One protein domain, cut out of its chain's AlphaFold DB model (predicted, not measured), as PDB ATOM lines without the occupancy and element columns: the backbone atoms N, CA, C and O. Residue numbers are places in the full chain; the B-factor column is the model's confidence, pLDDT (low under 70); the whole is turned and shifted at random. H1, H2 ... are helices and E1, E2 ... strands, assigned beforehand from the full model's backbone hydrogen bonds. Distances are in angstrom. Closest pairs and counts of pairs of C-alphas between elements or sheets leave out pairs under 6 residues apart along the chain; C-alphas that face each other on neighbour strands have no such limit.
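AT A GLANCE: This is residues 5 to 98 of the 101 residues of the protein "2'-5' RNA ligase superfamily protein" of Bacillus clarus (UniProt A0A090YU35). What is seen first? A small three-stranded sheet, E2, E3 and E4, has H2 over one face, while H1 lies well off beyond the other face, giving a loose, open frame. The two-stranded ribbon of E1 and E5 runs along one side of this frame, and residues 53 to 58 of the long link from H1 to E4 stick out. What is it made of? The printed part has 94 residues with two named helices and five named strands, in the order E1 E2 E3 H1 E4 H2 E5; both sheets, E2 - E3 - E4 and E1 - E5, are antiparallel and the class is mixed. How spread is it? It is loose, with a radius of gyration of the C-alphas of 15.5 A and spans of 43 by 29 by 17 A.

IN THESE COORDINATES: Where are the strands of the larger sheet? E2 is residues 17 to 21, 13.7 A long, E3 is residues 26 to 30, 11.9 A, and E4 is residues 68 to 71, 9.4 A. Where are the helices? H2, residues 76 to 89, runs 20.0 A from C-alpha 76 at (-16.337, -8.338, -12.166); H1, residues 35 to 47, is 17.8 A long. Where is the other sheet? E1 is residues 11 to 15, 13.4 A, beginning at C-alpha 11 (-39.384, -30.656, 4.307), and E5 is residues 93 to 97, 13.3 A, ending at C-alpha 97 (-36.103, -32.121, 0.196).

HOW THE PARTS SIT: How is the larger sheet joined? E2 and E3 form a hairpin, with N 19 and O 28 at 2.9 A; inner strand E3 is antiparallel to E4 too, with N 29 and O 68 at 2.8 A. How do the helices stand to it? H2 is on the sheet at a height over the sheet of 9.8 A, over E3 and only just not over E4, on which 2 of its C-alphas fall; it runs along the strands, at 16 degrees to E3 on the local plane. H1 is not on the sheet, and H1 and H2 are apart; in both helices every O i to N i+4 pair is within hydrogen-bond range. Where does the other sheet lie? E1 runs on into E2 at 72 degrees across one residue, and E1 and E5 are antiparallel, with N 15 and O 93 at 2.7 A. The closest C-alphas of E1 and H1, those of Ile 13 and Leu 37, are 7.9 A apart.

THE WHOLE: How far does it reach? The two C-alphas farthest apart, those of Asp 50 and Gln 88, are 45.7 A apart. Which links are long? The link from H1 to E4, residues 48 to 67, is long, and the other links are tight. Is anything cut or uncertain? The printed part has no cut, and no printed residue is under 70 in pLDDT; the mean of the printed part is 94.3.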
ATOM      1  N   MET A   5     -31.388 -42.512   4.239       76.94
ATOM      2  CA  MET A   5     -32.480 -41.837   3.530       76.94
ATOM      3  C   MET A   5     -33.871 -42.120   4.116       76.94
ATOM      4  O   MET A   5     -34.795 -41.332   3.913       76.94
ATOM      5  N   ASN A   6     -34.051 -43.227   4.840       79.31
ATOM      6  CA  ASN A   6     -35.356 -43.609   5.379       79.31
ATOM      7  C   ASN A   6     -35.737 -42.822   6.639       79.31
ATOM      8  O   ASN A   6     -36.935 -42.702   6.920       79.31
ATOM      9  N   ASP A   7     -34.755 -42.230   7.320       80.19
ATOM     10  CA  ASP A   7     -34.926 -41.577   8.622       80.19
ATOM     11  C   ASP A   7     -35.442 -40.126   8.516       80.19
ATOM     12  O   ASP A   7     -35.820 -39.527   9.519       80.19
ATOM     13  N   TRP A   8     -35.534 -39.558   7.303       82.75
ATOM     14  CA  TRP A   8     -35.847 -38.133   7.103       82.75
ATOM     15  C   TRP A   8     -37.209 -37.878   6.488       82.75
ATOM     16  O   TRP A   8     -37.427 -38.131   5.308       82.75
ATOM     17  N   GLU A   9     -38.127 -37.271   7.232       88.50
ATOM     18  CA  GLU A   9     -39.339 -36.722   6.625       88.50
ATOM     19  C   GLU A   9     -39.031 -35.557   5.688       88.50
ATOM     20  O   GLU A   9     -38.222 -34.681   6.015       88.50
ATOM     21  N   SER A  10     -39.756 -35.497   4.570       92.31
ATOM     22  CA  SER A  10     -39.653 -34.399   3.615       92.31
ATOM     23  C   SER A  10     -39.916 -33.044   4.272       92.31
ATOM     24  O   SER A  10     -40.706 -32.918   5.210       92.31
ATOM     25  N   PHE A  11     -39.220 -32.015   3.801       94.88
ATOM     26  CA  PHE A  11     -39.384 -30.656   4.307       94.88
ATOM     27  C   PHE A  11     -39.031 -29.617   3.258       94.88
ATOM     28  O   PHE A  11     -38.356 -29.907   2.272       94.88
ATOM     29  N   TYR A  12     -39.498 -28.394   3.489       96.75
ATOM     30  CA  TYR A  12     -39.237 -27.270   2.608       96.75
ATOM     31  C   TYR A  12     -38.071 -26.423   3.098       96.75
ATOM     32  O   TYR A  12     -37.860 -26.244   4.297       96.75
ATOM     33  N   ILE A  13     -37.358 -25.859   2.133       97.62
ATOM     34  CA  ILE A  13     -36.319 -24.859   2.322       97.62
ATOM     35  C   ILE A  13     -36.704 -23.640   1.495       97.62
ATOM     36  O   ILE A  13     -37.000 -23.754   0.302       97.62
ATOM     37  N   ASP A  14     -36.674 -22.476   2.133       98.25
ATOM     38  CA  ASP A  14     -36.867 -21.192   1.472       98.25
ATOM     39  C   ASP A  14     -35.517 -20.548   1.178       98.25
ATOM     40  O   ASP A  14     -34.619 -20.566   2.015       98.25
ATOM     41  N   PHE A  15     -35.393 -19.951  -0.001       98.44
ATOM     42  CA  PHE A  15     -34.248 -19.177  -0.460       98.44
ATOM     43  C   PHE A  15     -34.676 -17.714  -0.592       98.44
ATOM     44  O   PHE A  15     -35.126 -17.303  -1.671       98.44
ATOM     45  N   PRO A  16     -34.621 -16.929   0.502       97.94
ATOM     46  CA  PRO A  16     -35.066 -15.540   0.506       97.94
ATOM     47  C   PRO A  16     -34.013 -14.559  -0.015       97.94
ATOM     48  O   PRO A  16     -34.315 -13.377  -0.155       97.94
ATOM     49  N   SER A  17     -32.787 -15.012  -0.283       97.62
ATOM     50  CA  SER A  17     -31.694 -14.126  -0.674       97.62
ATOM     51  C   SER A  17     -30.692 -14.782  -1.625       97.62
ATOM     52  O   SER A  17     -30.669 -15.997  -1.837       97.62
ATOM     53  N   VAL A  18     -29.862 -13.927  -2.224       97.81
ATOM     54  CA  VAL A  18     -28.713 -14.294  -3.055       97.81
ATOM     55  C   VAL A  18     -27.446 -13.856  -2.332       97.81
ATOM     56  O   VAL A  18     -27.382 -12.742  -1.816       97.81
ATOM     57  N   GLY A  19     -26.448 -14.733  -2.297       96.44
ATOM     58  CA  GLY A  19     -25.131 -14.468  -1.734       96.44
ATOM     59  C   GLY A  19     -24.022 -14.645  -2.764       96.44
ATOM     60  O   GLY A  19     -24.247 -15.121  -3.882       96.44
ATOM     61  N   THR A  20     -22.812 -14.254  -2.376       96.94
ATOM     62  CA  THR A  20     -21.605 -14.408  -3.190       96.94
ATOM     63  C   THR A  20     -20.444 -14.929  -2.356       96.94
ATOM     64  O   THR A  20     -20.314 -14.564  -1.187       96.94
ATOM     65  N   PHE A  21     -19.594 -15.768  -2.957       95.44
ATOM     66  CA  PHE A  21     -18.241 -16.011  -2.454       95.44
ATOM     67  C   PHE A  21     -17.273 -15.188  -3.311       95.44
ATOM     68  O   PHE A  21     -16.972 -15.572  -4.447       95.44
ATOM     69  N   PRO A  22     -16.781 -14.043  -2.802       88.06
ATOM     70  CA  PRO A  22     -16.036 -13.096  -3.630       88.06
ATOM     71  C   PRO A  22     -14.718 -13.656  -4.170       88.06
ATOM     72  O   PRO A  22     -14.274 -13.258  -5.242       88.06
ATOM     73  N   SER A  23     -14.100 -14.595  -3.450       90.75
ATOM     74  CA  SER A  23     -12.781 -15.149  -3.776       90.75
ATOM     75  C   SER A  23     -12.733 -15.936  -5.088       90.75
ATOM     76  O   SER A  23     -11.654 -16.099  -5.650       90.75
ATOM     77  N   ASN A  24     -13.870 -16.424  -5.592       89.88
ATOM     78  CA  ASN A  24     -13.938 -17.226  -6.817       89.88
ATOM     79  C   ASN A  24     -15.082 -16.809  -7.761       89.88
ATOM     80  O   ASN A  24     -15.415 -17.554  -8.686       89.88
ATOM     81  N   GLY A  25     -15.686 -15.637  -7.535       93.25
ATOM     82  CA  GLY A  25     -16.773 -15.117  -8.367       93.25
ATOM     83  C   GLY A  25     -18.024 -16.000  -8.356       93.25
ATOM     84  O   GLY A  25     -18.683 -16.130  -9.386       93.25
ATOM     85  N   THR A  26     -18.323 -16.653  -7.228       97.44
ATOM     86  CA  THR A  26     -19.518 -17.499  -7.083       97.44
ATOM     87  C   THR A  26     -20.725 -16.666  -6.696       97.44
ATOM     88  O   THR A  26     -20.633 -15.857  -5.782       97.44
ATOM     89  N   VAL A  27     -21.876 -16.927  -7.313       97.69
ATOM     90  CA  VAL A  27     -23.184 -16.403  -6.899       97.69
ATOM     91  C   VAL A  27     -24.106 -17.580  -6.593       97.69
ATOM     92  O   VAL A  27     -24.203 -18.532  -7.375       97.69
ATOM     93  N   PHE A  28     -24.795 -17.529  -5.456       97.94
ATOM     94  CA  PHE A  28     -25.612 -18.633  -4.956       97.94
ATOM     95  C   PHE A  28     -26.938 -18.165  -4.359       97.94
ATOM     96  O   PHE A  28     -27.053 -17.046  -3.867       97.94
ATOM     97  N   LEU A  29     -27.941 -19.043  -4.369       98.06
ATOM     98  CA  LEU A  29     -29.137 -18.872  -3.547       98.06
ATOM     99  C   LEU A  29     -28.798 -19.245  -2.105       98.06
ATOM    100  O   LEU A  29     -28.304 -20.350  -1.851       98.06
ATOM    101  N   ALA A  30     -29.072 -18.337  -1.177       98.06
ATOM    102  CA  ALA A  30     -28.881 -18.557   0.246       98.06
ATOM    103  C   ALA A  30     -30.209 -19.030   0.862       98.06
ATOM    104  O   ALA A  30     -31.214 -18.322   0.742       98.06
ATOM    105  N   PRO A  31     -30.256 -20.228   1.462       98.12
ATOM    106  CA  PRO A  31     -31.429 -20.690   2.173       98.12
ATOM    107  C   PRO A  31     -31.559 -19.983   3.524       98.12
ATOM    108  O   PRO A  31     -30.563 -19.607   4.146       98.12
ATOM    109  N   THR A  32     -32.782 -19.883   4.035       98.00
ATOM    110  CA  THR A  32     -32.992 -19.685   5.469       98.00
ATOM    111  C   THR A  32     -32.411 -20.888   6.205       98.00
ATOM    112  O   THR A  32     -32.830 -22.027   5.978       98.00
ATOM    113  N   VAL A  33     -31.450 -20.646   7.094       97.12
ATOM    114  CA  VAL A  33     -30.867 -21.705   7.921       97.12
ATOM    115  C   VAL A  33     -31.894 -22.131   8.966       97.12
ATOM    116  O   VAL A  33     -32.368 -21.313   9.751       97.12
ATOM    117  N   THR A  34     -32.253 -23.413   8.964       97.06
ATOM    118  CA  THR A  34     -33.211 -24.002   9.908       97.06
ATOM    119  C   THR A  34     -32.556 -25.133  10.685       97.06
ATOM    120  O   THR A  34     -31.612 -25.755  10.196       97.06
ATOM    121  N   SER A  35     -33.085 -25.444  11.870       96.25
ATOM    122  CA  SER A  35     -32.630 -26.593  12.659       96.25
ATOM    123  C   SER A  35     -32.694 -27.892  11.856       96.25
ATOM    124  O   SER A  35     -31.716 -28.621  11.841       96.25
ATOM    125  N   LYS A  36     -33.776 -28.133  11.105       95.06
ATOM    126  CA  LYS A  36     -33.950 -29.348  10.289       95.06
ATOM    127  C   LYS A  36     -32.909 -29.473   9.167       95.06
ATOM    128  O   LYS A  36     -32.415 -30.565   8.906       95.06
ATOM    129  N   LEU A  37     -32.538 -28.359   8.523       95.81
ATOM    130  CA  LEU A  37     -31.469 -28.350   7.516       95.81
ATOM    131  C   LEU A  37     -30.100 -28.658   8.135       95.81
ATOM    132  O   LEU A  37     -29.316 -29.407   7.556       95.81
ATOM    133  N   LEU A  38     -29.820 -28.080   9.302       96.12
ATOM    134  CA  LEU A  38     -28.584 -28.343  10.031       96.12
ATOM    135  C   LEU A  38     -28.534 -29.793  10.525       96.12
ATOM    136  O   LEU A  38     -27.535 -30.470  10.324       96.12
ATOM    137  N   GLU A  39     -29.618 -30.306  11.099       95.25
ATOM    138  CA  GLU A  39     -29.727 -31.679  11.599       95.25
ATOM    139  C   GLU A  39     -29.501 -32.721  10.497       95.25
ATOM    140  O   GLU A  39     -28.771 -33.689  10.714       95.25
ATOM    141  N   LEU A  40     -30.057 -32.489   9.298       93.81
ATOM    142  CA  LEU A  40     -29.797 -33.314   8.115       93.81
ATOM    143  C   LEU A  40     -28.295 -33.377   7.806       93.81
ATOM    144  O   LEU A  40     -27.752 -34.448   7.538       93.81
ATOM    145  N   HIS A  41     -27.619 -32.229   7.861       95.25
ATOM    146  CA  HIS A  41     -26.190 -32.115   7.585       95.25
ATOM    147  C   HIS A  41     -25.324 -32.788   8.659       95.25
ATOM    148  O   HIS A  41     -24.469 -33.607   8.314       95.25
ATOM    149  N   TYR A  42     -25.582 -32.537   9.947       95.00
ATOM    150  CA  TYR A  42     -24.874 -33.215  11.043       95.00
ATOM    151  C   TYR A  42     -25.053 -34.729  10.971       95.00
ATOM    152  O   TYR A  42     -24.079 -35.472  11.070       95.00
ATOM    153  N   SER A  43     -26.285 -35.189  10.757       93.88
ATOM    154  CA  SER A  43     -26.589 -36.615  10.693       93.88
ATOM    155  C   SER A  43     -25.937 -37.288   9.492       93.88
ATOM    156  O   SER A  43     -25.448 -38.406   9.626       93.88
ATOM    157  N   TYR A  44     -25.878 -36.612   8.337       92.88
ATOM    158  CA  TYR A  44     -25.135 -37.101   7.171       92.88
ATOM    159  C   TYR A  44     -23.661 -37.312   7.529       92.88
ATOM    160  O   TYR A  44     -23.116 -38.397   7.324       92.88
ATOM    161  N   HIS A  45     -23.021 -36.306   8.125       93.69
ATOM    162  CA  HIS A  45     -21.610 -36.404   8.493       93.69
ATOM    163  C   HIS A  45     -21.335 -37.435   9.583       93.69
ATOM    164  O   HIS A  45     -20.290 -38.078   9.540       93.69
ATOM    165  N   HIS A  46     -22.253 -37.618  10.530       92.56
ATOM    166  CA  HIS A  46     -22.136 -38.657  11.546       92.56
ATOM    167  C   HIS A  46     -22.286 -40.057  10.939       92.56
ATOM    168  O   HIS A  46     -21.455 -40.928  11.182       92.56
ATOM    169  N   PHE A  47     -23.305 -40.266  10.102       92.88
ATOM    170  CA  PHE A  47     -23.571 -41.559   9.474       92.88
ATOM    171  C   PHE A  47     -22.437 -41.991   8.531       92.88
ATOM    172  O   PHE A  47     -22.066 -43.163   8.505       92.88
ATOM    173  N   PHE A  48     -21.864 -41.050   7.774       91.50
ATOM    174  CA  PHE A  48     -20.772 -41.300   6.828       91.50
ATOM    175  C   PHE A  48     -19.384 -40.935   7.383       91.50
ATOM    176  O   PHE A  48     -18.452 -40.730   6.606       91.50
ATOM    177  N   GLN A  49     -19.219 -40.856   8.709       91.44
ATOM    178  CA  GLN A  49     -17.971 -40.399   9.338       91.44
ATOM    179  C   GLN A  49     -16.741 -41.226   8.935       91.44
ATOM    180  O   GLN A  49     -15.658 -40.666   8.778       91.44
ATOM    181  N   ASP A  50     -16.920 -42.526   8.683       92.38
ATOM    182  CA  ASP A  50     -15.844 -43.442   8.280       92.38
ATOM    183  C   ASP A  50     -15.266 -43.111   6.891       92.38
ATOM    184  O   ASP A  50     -14.167 -43.544   6.554       92.38
ATOM    185  N   PHE A  51     -15.986 -42.320   6.087       88.75
ATOM    186  CA  PHE A  51     -15.565 -41.862   4.760       88.75
ATOM    187  C   PHE A  51     -15.040 -40.422   4.759       88.75
ATOM    188  O   PHE A  51     -14.724 -39.882   3.700       88.75
ATOM    189  N   ASN A  52     -14.969 -39.769   5.921       83.44
ATOM    190  CA  ASN A  52     -14.502 -38.393   6.010       83.44
ATOM    191  C   ASN A  52     -12.967 -38.333   6.038       83.44
ATOM    192  O   ASN A  52     -12.345 -38.356   7.100       83.44
ATOM    193  N   ASP A  53     -12.359 -38.209   4.864       84.25
ATOM    194  CA  ASP A  53     -10.907 -38.120   4.685       84.25
ATOM    195  C   ASP A  53     -10.361 -36.676   4.737       84.25
ATOM    196  O   ASP A  53      -9.145 -36.469   4.759       84.25
ATOM    197  N   ASN A  54     -11.236 -35.661   4.812       89.25
ATOM    198  CA  ASN A  54     -10.844 -34.254   4.718       89.25
ATOM    199  C   ASN A  54     -11.456 -33.353   5.808       89.25
ATOM    200  O   ASN A  54     -12.438 -32.634   5.602       89.25
ATOM    201  N   SER A  55     -10.755 -33.252   6.940       87.06
ATOM    202  CA  SER A  55     -11.084 -32.350   8.060       87.06
ATOM    203  C   SER A  55     -10.983 -30.846   7.743       87.06
ATOM    204  O   SER A  55     -11.390 -29.991   8.540       87.06
ATOM    205  N   LYS A  56     -10.443 -30.480   6.575       91.81
ATOM    206  CA  LYS A  56     -10.357 -29.089   6.104       91.81
ATOM    207  C   LYS A  56     -11.481 -28.712   5.143       91.81
ATOM    208  O   LYS A  56     -11.542 -27.550   4.750       91.81
ATOM    209  N   SER A  57     -12.365 -29.645   4.782       93.31
ATOM    210  CA  SER A  57     -13.498 -29.366   3.901       93.31
ATOM    211  C   SER A  57     -14.378 -28.242   4.457       93.31
ATOM    212  O   SER A  57     -14.654 -28.181   5.655       93.31
ATOM    213  N   TYR A  58     -14.849 -27.358   3.574       93.06
ATOM    214  CA  TYR A  58     -15.831 -26.321   3.913       93.06
ATOM    215  C   TYR A  58     -17.210 -26.895   4.234       93.06
ATOM    216  O   TYR A  58     -18.066 -26.172   4.723       93.06
ATOM    217  N   TYR A  59     -17.436 -28.175   3.948       94.00
ATOM    218  CA  TYR A  59     -18.723 -28.826   4.137       94.00
ATOM    219  C   TYR A  59     -18.811 -29.609   5.440       94.00
ATOM    220  O   TYR A  59     -19.824 -30.245   5.646       94.00
ATOM    221  N   ILE A  60     -17.808 -29.596   6.322       94.81
ATOM    222  CA  ILE A  60     -17.951 -30.270   7.622       94.81
ATOM    223  C   ILE A  60     -18.866 -29.475   8.569       94.81
ATOM    224  O   ILE A  60     -19.051 -28.265   8.371       94.81
ATOM    225  N   PRO A  61     -19.410 -30.126   9.614       95.25
ATOM    226  CA  PRO A  61     -20.115 -29.451  10.699       95.25
ATOM    227  C   PRO A  61     -19.395 -28.191  11.199       95.25
ATOM    228  O   PRO A  61     -18.165 -28.150  11.226       95.25
ATOM    229  N   GLU A  62     -20.156 -27.157  11.565       93.06
ATOM    230  CA  GLU A  62     -19.670 -25.826  11.991       93.06
ATOM    231  C   GLU A  62     -18.935 -24.987  10.924       93.06
ATOM    232  O   GLU A  62     -18.699 -23.800  11.139       93.06
ATOM    233  N   LYS A  63     -18.571 -25.552   9.762       94.81
ATOM    234  CA  LYS A  63     -17.937 -24.805   8.653       94.81
ATOM    235  C   LYS A  63     -18.857 -24.580   7.461       94.81
ATOM    236  O   LYS A  63     -18.608 -23.681   6.656       94.81
ATOM    237  N   TRP A  64     -19.892 -25.403   7.337       96.44
ATOM    238  CA  TRP A  64     -20.789 -25.378   6.196       96.44
ATOM    239  C   TRP A  64     -21.629 -24.105   6.148       96.44
ATOM    240  O   TRP A  64     -22.451 -23.835   7.020       96.44
ATOM    241  N   VAL A  65     -21.456 -23.348   5.066       96.88
ATOM    242  CA  VAL A  65     -22.407 -22.317   4.654       96.88
ATOM    243  C   VAL A  65     -23.405 -22.992   3.713       96.88
ATOM    244  O   VAL A  65     -23.015 -23.318   2.590       96.88
ATOM    245  N   PRO A  66     -24.665 -23.240   4.108       96.94
ATOM    246  CA  PRO A  66     -25.643 -23.846   3.215       96.94
ATOM    247  C   PRO A  66     -25.936 -22.905   2.048       96.94
ATOM    248  O   PRO A  66     -26.228 -21.728   2.243       96.94
ATOM    249  N   HIS A  67     -25.831 -23.409   0.822       97.19
ATOM    250  CA  HIS A  67     -26.057 -22.621  -0.384       97.19
ATOM    251  C   HIS A  67     -26.421 -23.512  -1.573       97.19
ATOM    252  O   HIS A  67     -26.083 -24.694  -1.612       97.19
ATOM    253  N   ARG A  68     -27.078 -22.922  -2.576       96.56
ATOM    254  CA  ARG A  68     -27.210 -23.509  -3.914       96.56
ATOM    255  C   ARG A  68     -26.509 -22.614  -4.923       96.56
ATOM    256  O   ARG A  68     -27.037 -21.567  -5.296       96.56
ATOM    257  N   THR A  69     -25.336 -23.035  -5.377       96.62
ATOM    258  CA  THR A  69     -24.587 -22.347  -6.433       96.62
ATOM    259  C   THR A  69     -25.425 -22.206  -7.700       96.62
ATOM    260  O   THR A  69     -25.999 -23.179  -8.185       96.62
ATOM    261  N   MET A  70     -25.486 -20.986  -8.235       95.56
ATOM    262  CA  MET A  70     -26.097 -20.695  -9.535       95.56
ATOM    263  C   MET A  70     -25.034 -20.471 -10.606       95.56
ATOM    264  O   MET A  70     -25.217 -20.877 -11.750       95.56
ATOM    265  N   MET A  71     -23.941 -19.800 -10.239       95.75
ATOM    266  CA  MET A  71     -22.866 -19.401 -11.145       95.75
ATOM    267  C   MET A  71     -21.536 -19.405 -10.394       95.75
ATOM    268  O   MET A  71     -21.511 -19.056  -9.217       95.75
ATOM    269  N   ASN A  72     -20.449 -19.734 -11.090       95.94
ATOM    270  CA  ASN A  72     -19.077 -19.723 -10.577       95.94
ATOM    271  C   ASN A  72     -18.155 -18.999 -11.561       95.94
ATOM    272  O   ASN A  72     -18.477 -18.904 -12.746       95.94
ATOM    273  N   HIS A  73     -16.984 -18.566 -11.083       96.00
ATOM    274  CA  HIS A  73     -15.914 -17.995 -11.907       96.00
ATOM    275  C   HIS A  73     -16.324 -16.744 -12.694       96.00
ATOM    276  O   HIS A  73     -15.789 -16.476 -13.772       96.00
ATOM    277  N   LEU A  74     -17.265 -15.962 -12.159       96.69
ATOM    278  CA  LEU A  74     -17.635 -14.690 -12.763       96.69
ATOM    279  C   LEU A  74     -16.491 -13.688 -12.613       96.69
ATOM    280  O   LEU A  74     -15.959 -13.485 -11.520       96.69
ATOM    281  N   ASN A  75     -16.157 -13.003 -13.703       96.00
ATOM    282  CA  ASN A  75     -15.380 -11.774 -13.602       96.00
ATOM    283  C   ASN A  75     -16.261 -10.615 -13.097       96.00
ATOM    284  O   ASN A  75     -17.490 -10.710 -13.067       96.00
ATOM    285  N   ALA A  76     -15.637  -9.488 -12.742       95.12
ATOM    286  CA  ALA A  76     -16.337  -8.338 -12.166       95.12
ATOM    287  C   ALA A  76     -17.491  -7.820 -13.046       95.12
ATOM    288  O   ALA A  76     -18.569  -7.518 -12.539       95.12
ATOM    289  N   LYS A  77     -17.301  -7.767 -14.371       97.12
ATOM    290  CA  LYS A  77     -18.334  -7.295 -15.302       97.12
ATOM    291  C   LYS A  77     -19.536  -8.243 -15.319       97.12
ATOM    292  O   LYS A  77     -20.673  -7.791 -15.253       97.12
ATOM    293  N   GLN A  78     -19.288  -9.552 -15.373       97.44
ATOM    294  CA  GLN A  78     -20.347 -10.562 -15.329       97.44
ATOM    295  C   GLN A  78     -21.088 -10.545 -13.990       97.44
ATOM    296  O   GLN A  78     -22.314 -10.599 -13.981       97.44
ATOM    297  N   PHE A  79     -20.364 -10.422 -12.875       96.62
ATOM    298  CA  PHE A  79     -20.964 -10.319 -11.547       96.62
ATOM    299  C   PHE A  79     -21.946  -9.146 -11.463       96.62
ATOM    300  O   PHE A  79     -23.076  -9.332 -11.021       96.62
ATOM    301  N   LEU A  80     -21.558  -7.961 -11.948       96.62
ATOM    302  CA  LEU A  80     -22.433  -6.787 -11.943       96.62
ATOM    303  C   LEU A  80     -23.715  -7.008 -12.756       96.62
ATOM    304  O   LEU A  80     -24.794  -6.708 -12.253       96.62
ATOM    305  N   TYR A  81     -23.627  -7.600 -13.952       97.38
ATOM    306  CA  TYR A  81     -24.821  -7.928 -14.745       97.38
ATOM    307  C   TYR A  81     -25.743  -8.924 -14.041       97.38
ATOM    308  O   TYR A  81     -26.965  -8.784 -14.074       97.38
ATOM    309  N   VAL A  82     -25.168  -9.937 -13.393       96.75
ATOM    310  CA  VAL A  82     -25.946 -10.931 -12.647       96.75
ATOM    311  C   VAL A  82     -26.658 -10.272 -11.473       96.75
ATOM    312  O   VAL A  82     -27.849 -10.507 -11.281       96.75
ATOM    313  N   MET A  83     -25.968  -9.420 -10.714       96.44
ATOM    314  CA  MET A  83     -26.572  -8.731  -9.575       96.44
ATOM    315  C   MET A  83     -27.640  -7.720 -10.000       96.44
ATOM    316  O   MET A  83     -28.664  -7.621  -9.329       96.44
ATOM    317  N   GLU A  84     -27.459  -7.033 -11.131       98.06
ATOM    318  CA  GLU A  84     -28.496  -6.187 -11.731       98.06
ATOM    319  C   GLU A  84     -29.747  -7.004 -12.091       98.06
ATOM    320  O   GLU A  84     -30.862  -6.638 -11.710       98.06
ATOM    321  N   TYR A  85     -29.572  -8.152 -12.753       97.19
ATOM    322  CA  TYR A  85     -30.682  -9.042 -13.092       97.19
ATOM    323  C   TYR A  85     -31.402  -9.567 -11.843       97.19
ATOM    324  O   TYR A  85     -32.633  -9.542 -11.775       97.19
ATOM    325  N   VAL A  86     -30.644 -10.016 -10.837       96.50
ATOM    326  CA  VAL A  86     -31.184 -10.477  -9.550       96.50
ATOM    327  C   VAL A  86     -31.993  -9.361  -8.898       96.50
ATOM    328  O   VAL A  86     -33.144  -9.590  -8.546       96.50
ATOM    329  N   TYR A  87     -31.461  -8.144  -8.806       96.69
ATOM    330  CA  TYR A  87     -32.167  -7.018  -8.192       96.69
ATOM    331  C   TYR A  87     -33.528  -6.736  -8.849       96.69
ATOM    332  O   TYR A  87     -34.503  -6.436  -8.165       96.69
ATOM    333  N   GLN A  88     -33.621  -6.882 -10.172       97.75
ATOM    334  CA  GLN A  88     -34.853  -6.615 -10.917       97.75
ATOM    335  C   GLN A  88     -35.868  -7.766 -10.892       97.75
ATOM    336  O   GLN A  88     -37.062  -7.531 -11.084       97.75
ATOM    337  N   LYS A  89     -35.406  -9.015 -10.767       97.06
ATOM    338  CA  LYS A  89     -36.227 -10.213 -11.037       97.06
ATOM    339  C   LYS A  89     -36.342 -11.174  -9.864       97.06
ATOM    340  O   LYS A  89     -37.099 -12.139  -9.959       97.06
ATOM    341  N   PHE A  90     -35.585 -10.966  -8.793       97.19
ATOM    342  CA  PHE A  90     -35.538 -11.916  -7.698       97.19
ATOM    343  C   PHE A  90     -36.889 -12.030  -6.998       97.19
ATOM    344  O   PHE A  90     -37.544 -11.048  -6.657       97.19
ATOM    345  N   ASN A  91     -37.267 -13.274  -6.739       97.00
ATOM    346  CA  ASN A  91     -38.362 -13.619  -5.861       97.00
ATOM    347  C   ASN A  91     -37.927 -14.803  -5.004       97.00
ATOM    348  O   ASN A  91     -37.194 -15.679  -5.478       97.00
ATOM    349  N   VAL A  92     -38.433 -14.847  -3.772       97.31
ATOM    350  CA  VAL A  92     -38.192 -15.960  -2.850       97.31
ATOM    351  C   VAL A  92     -38.552 -17.274  -3.541       97.31
ATOM    352  O   VAL A  92     -39.628 -17.400  -4.137       97.31
ATOM    353  N   LYS A  93     -37.636 -18.244  -3.490       96.94
ATOM    354  CA  LYS A  93     -37.856 -19.594  -4.021       96.94
ATOM    355  C   LYS A  93     -38.039 -20.571  -2.873       96.94
ATOM    356  O   LYS A  93     -37.319 -20.489  -1.888       96.94
ATOM    357  N   ARG A  94     -38.948 -21.527  -3.035       97.06
ATOM    358  CA  ARG A  94     -39.124 -22.661  -2.125       97.06
ATOM    359  C   ARG A  94     -38.727 -23.943  -2.846       97.06
ATOM    360  O   ARG A  94     -39.100 -24.122  -4.003       97.06
ATOM    361  N   ALA A  95     -37.986 -24.818  -2.175       95.38
ATOM    362  CA  ALA A  95     -37.636 -26.148  -2.667       95.38
ATOM    363  C   ALA A  95     -37.974 -27.213  -1.620       95.38
ATOM    364  O   ALA A  95     -37.901 -26.940  -0.423       95.38
ATOM    365  N   GLY A  96     -38.349 -28.411  -2.068       93.50
ATOM    366  CA  GLY A  96     -38.545 -29.574  -1.204       93.50
ATOM    367  C   GLY A  96     -37.293 -30.446  -1.159       93.50
ATOM    368  O   GLY A  96     -36.668 -30.681  -2.190       93.50
ATOM    369  N   ILE A  97     -36.941 -30.932   0.029       90.81
ATOM    370  CA  ILE A  97     -36.103 -32.121   0.196       90.81
ATOM    371  C   ILE A  97     -37.052 -33.304   0.348       90.81
ATOM    372  O   ILE A  97     -37.847 -33.346   1.288       90.81
ATOM    373  N   GLU A  98     -36.986 -34.241  -0.593       88.56
ATOM    374  CA  GLU A  98     -37.912 -35.370  -0.702       88.56
ATOM    375  C   GLU A  98     -37.187 -36.706  -0.529       88.56
ATOM    376  O   GLU A  98     -36.011 -36.838  -0.872       88.56
TER     377      GLU A  98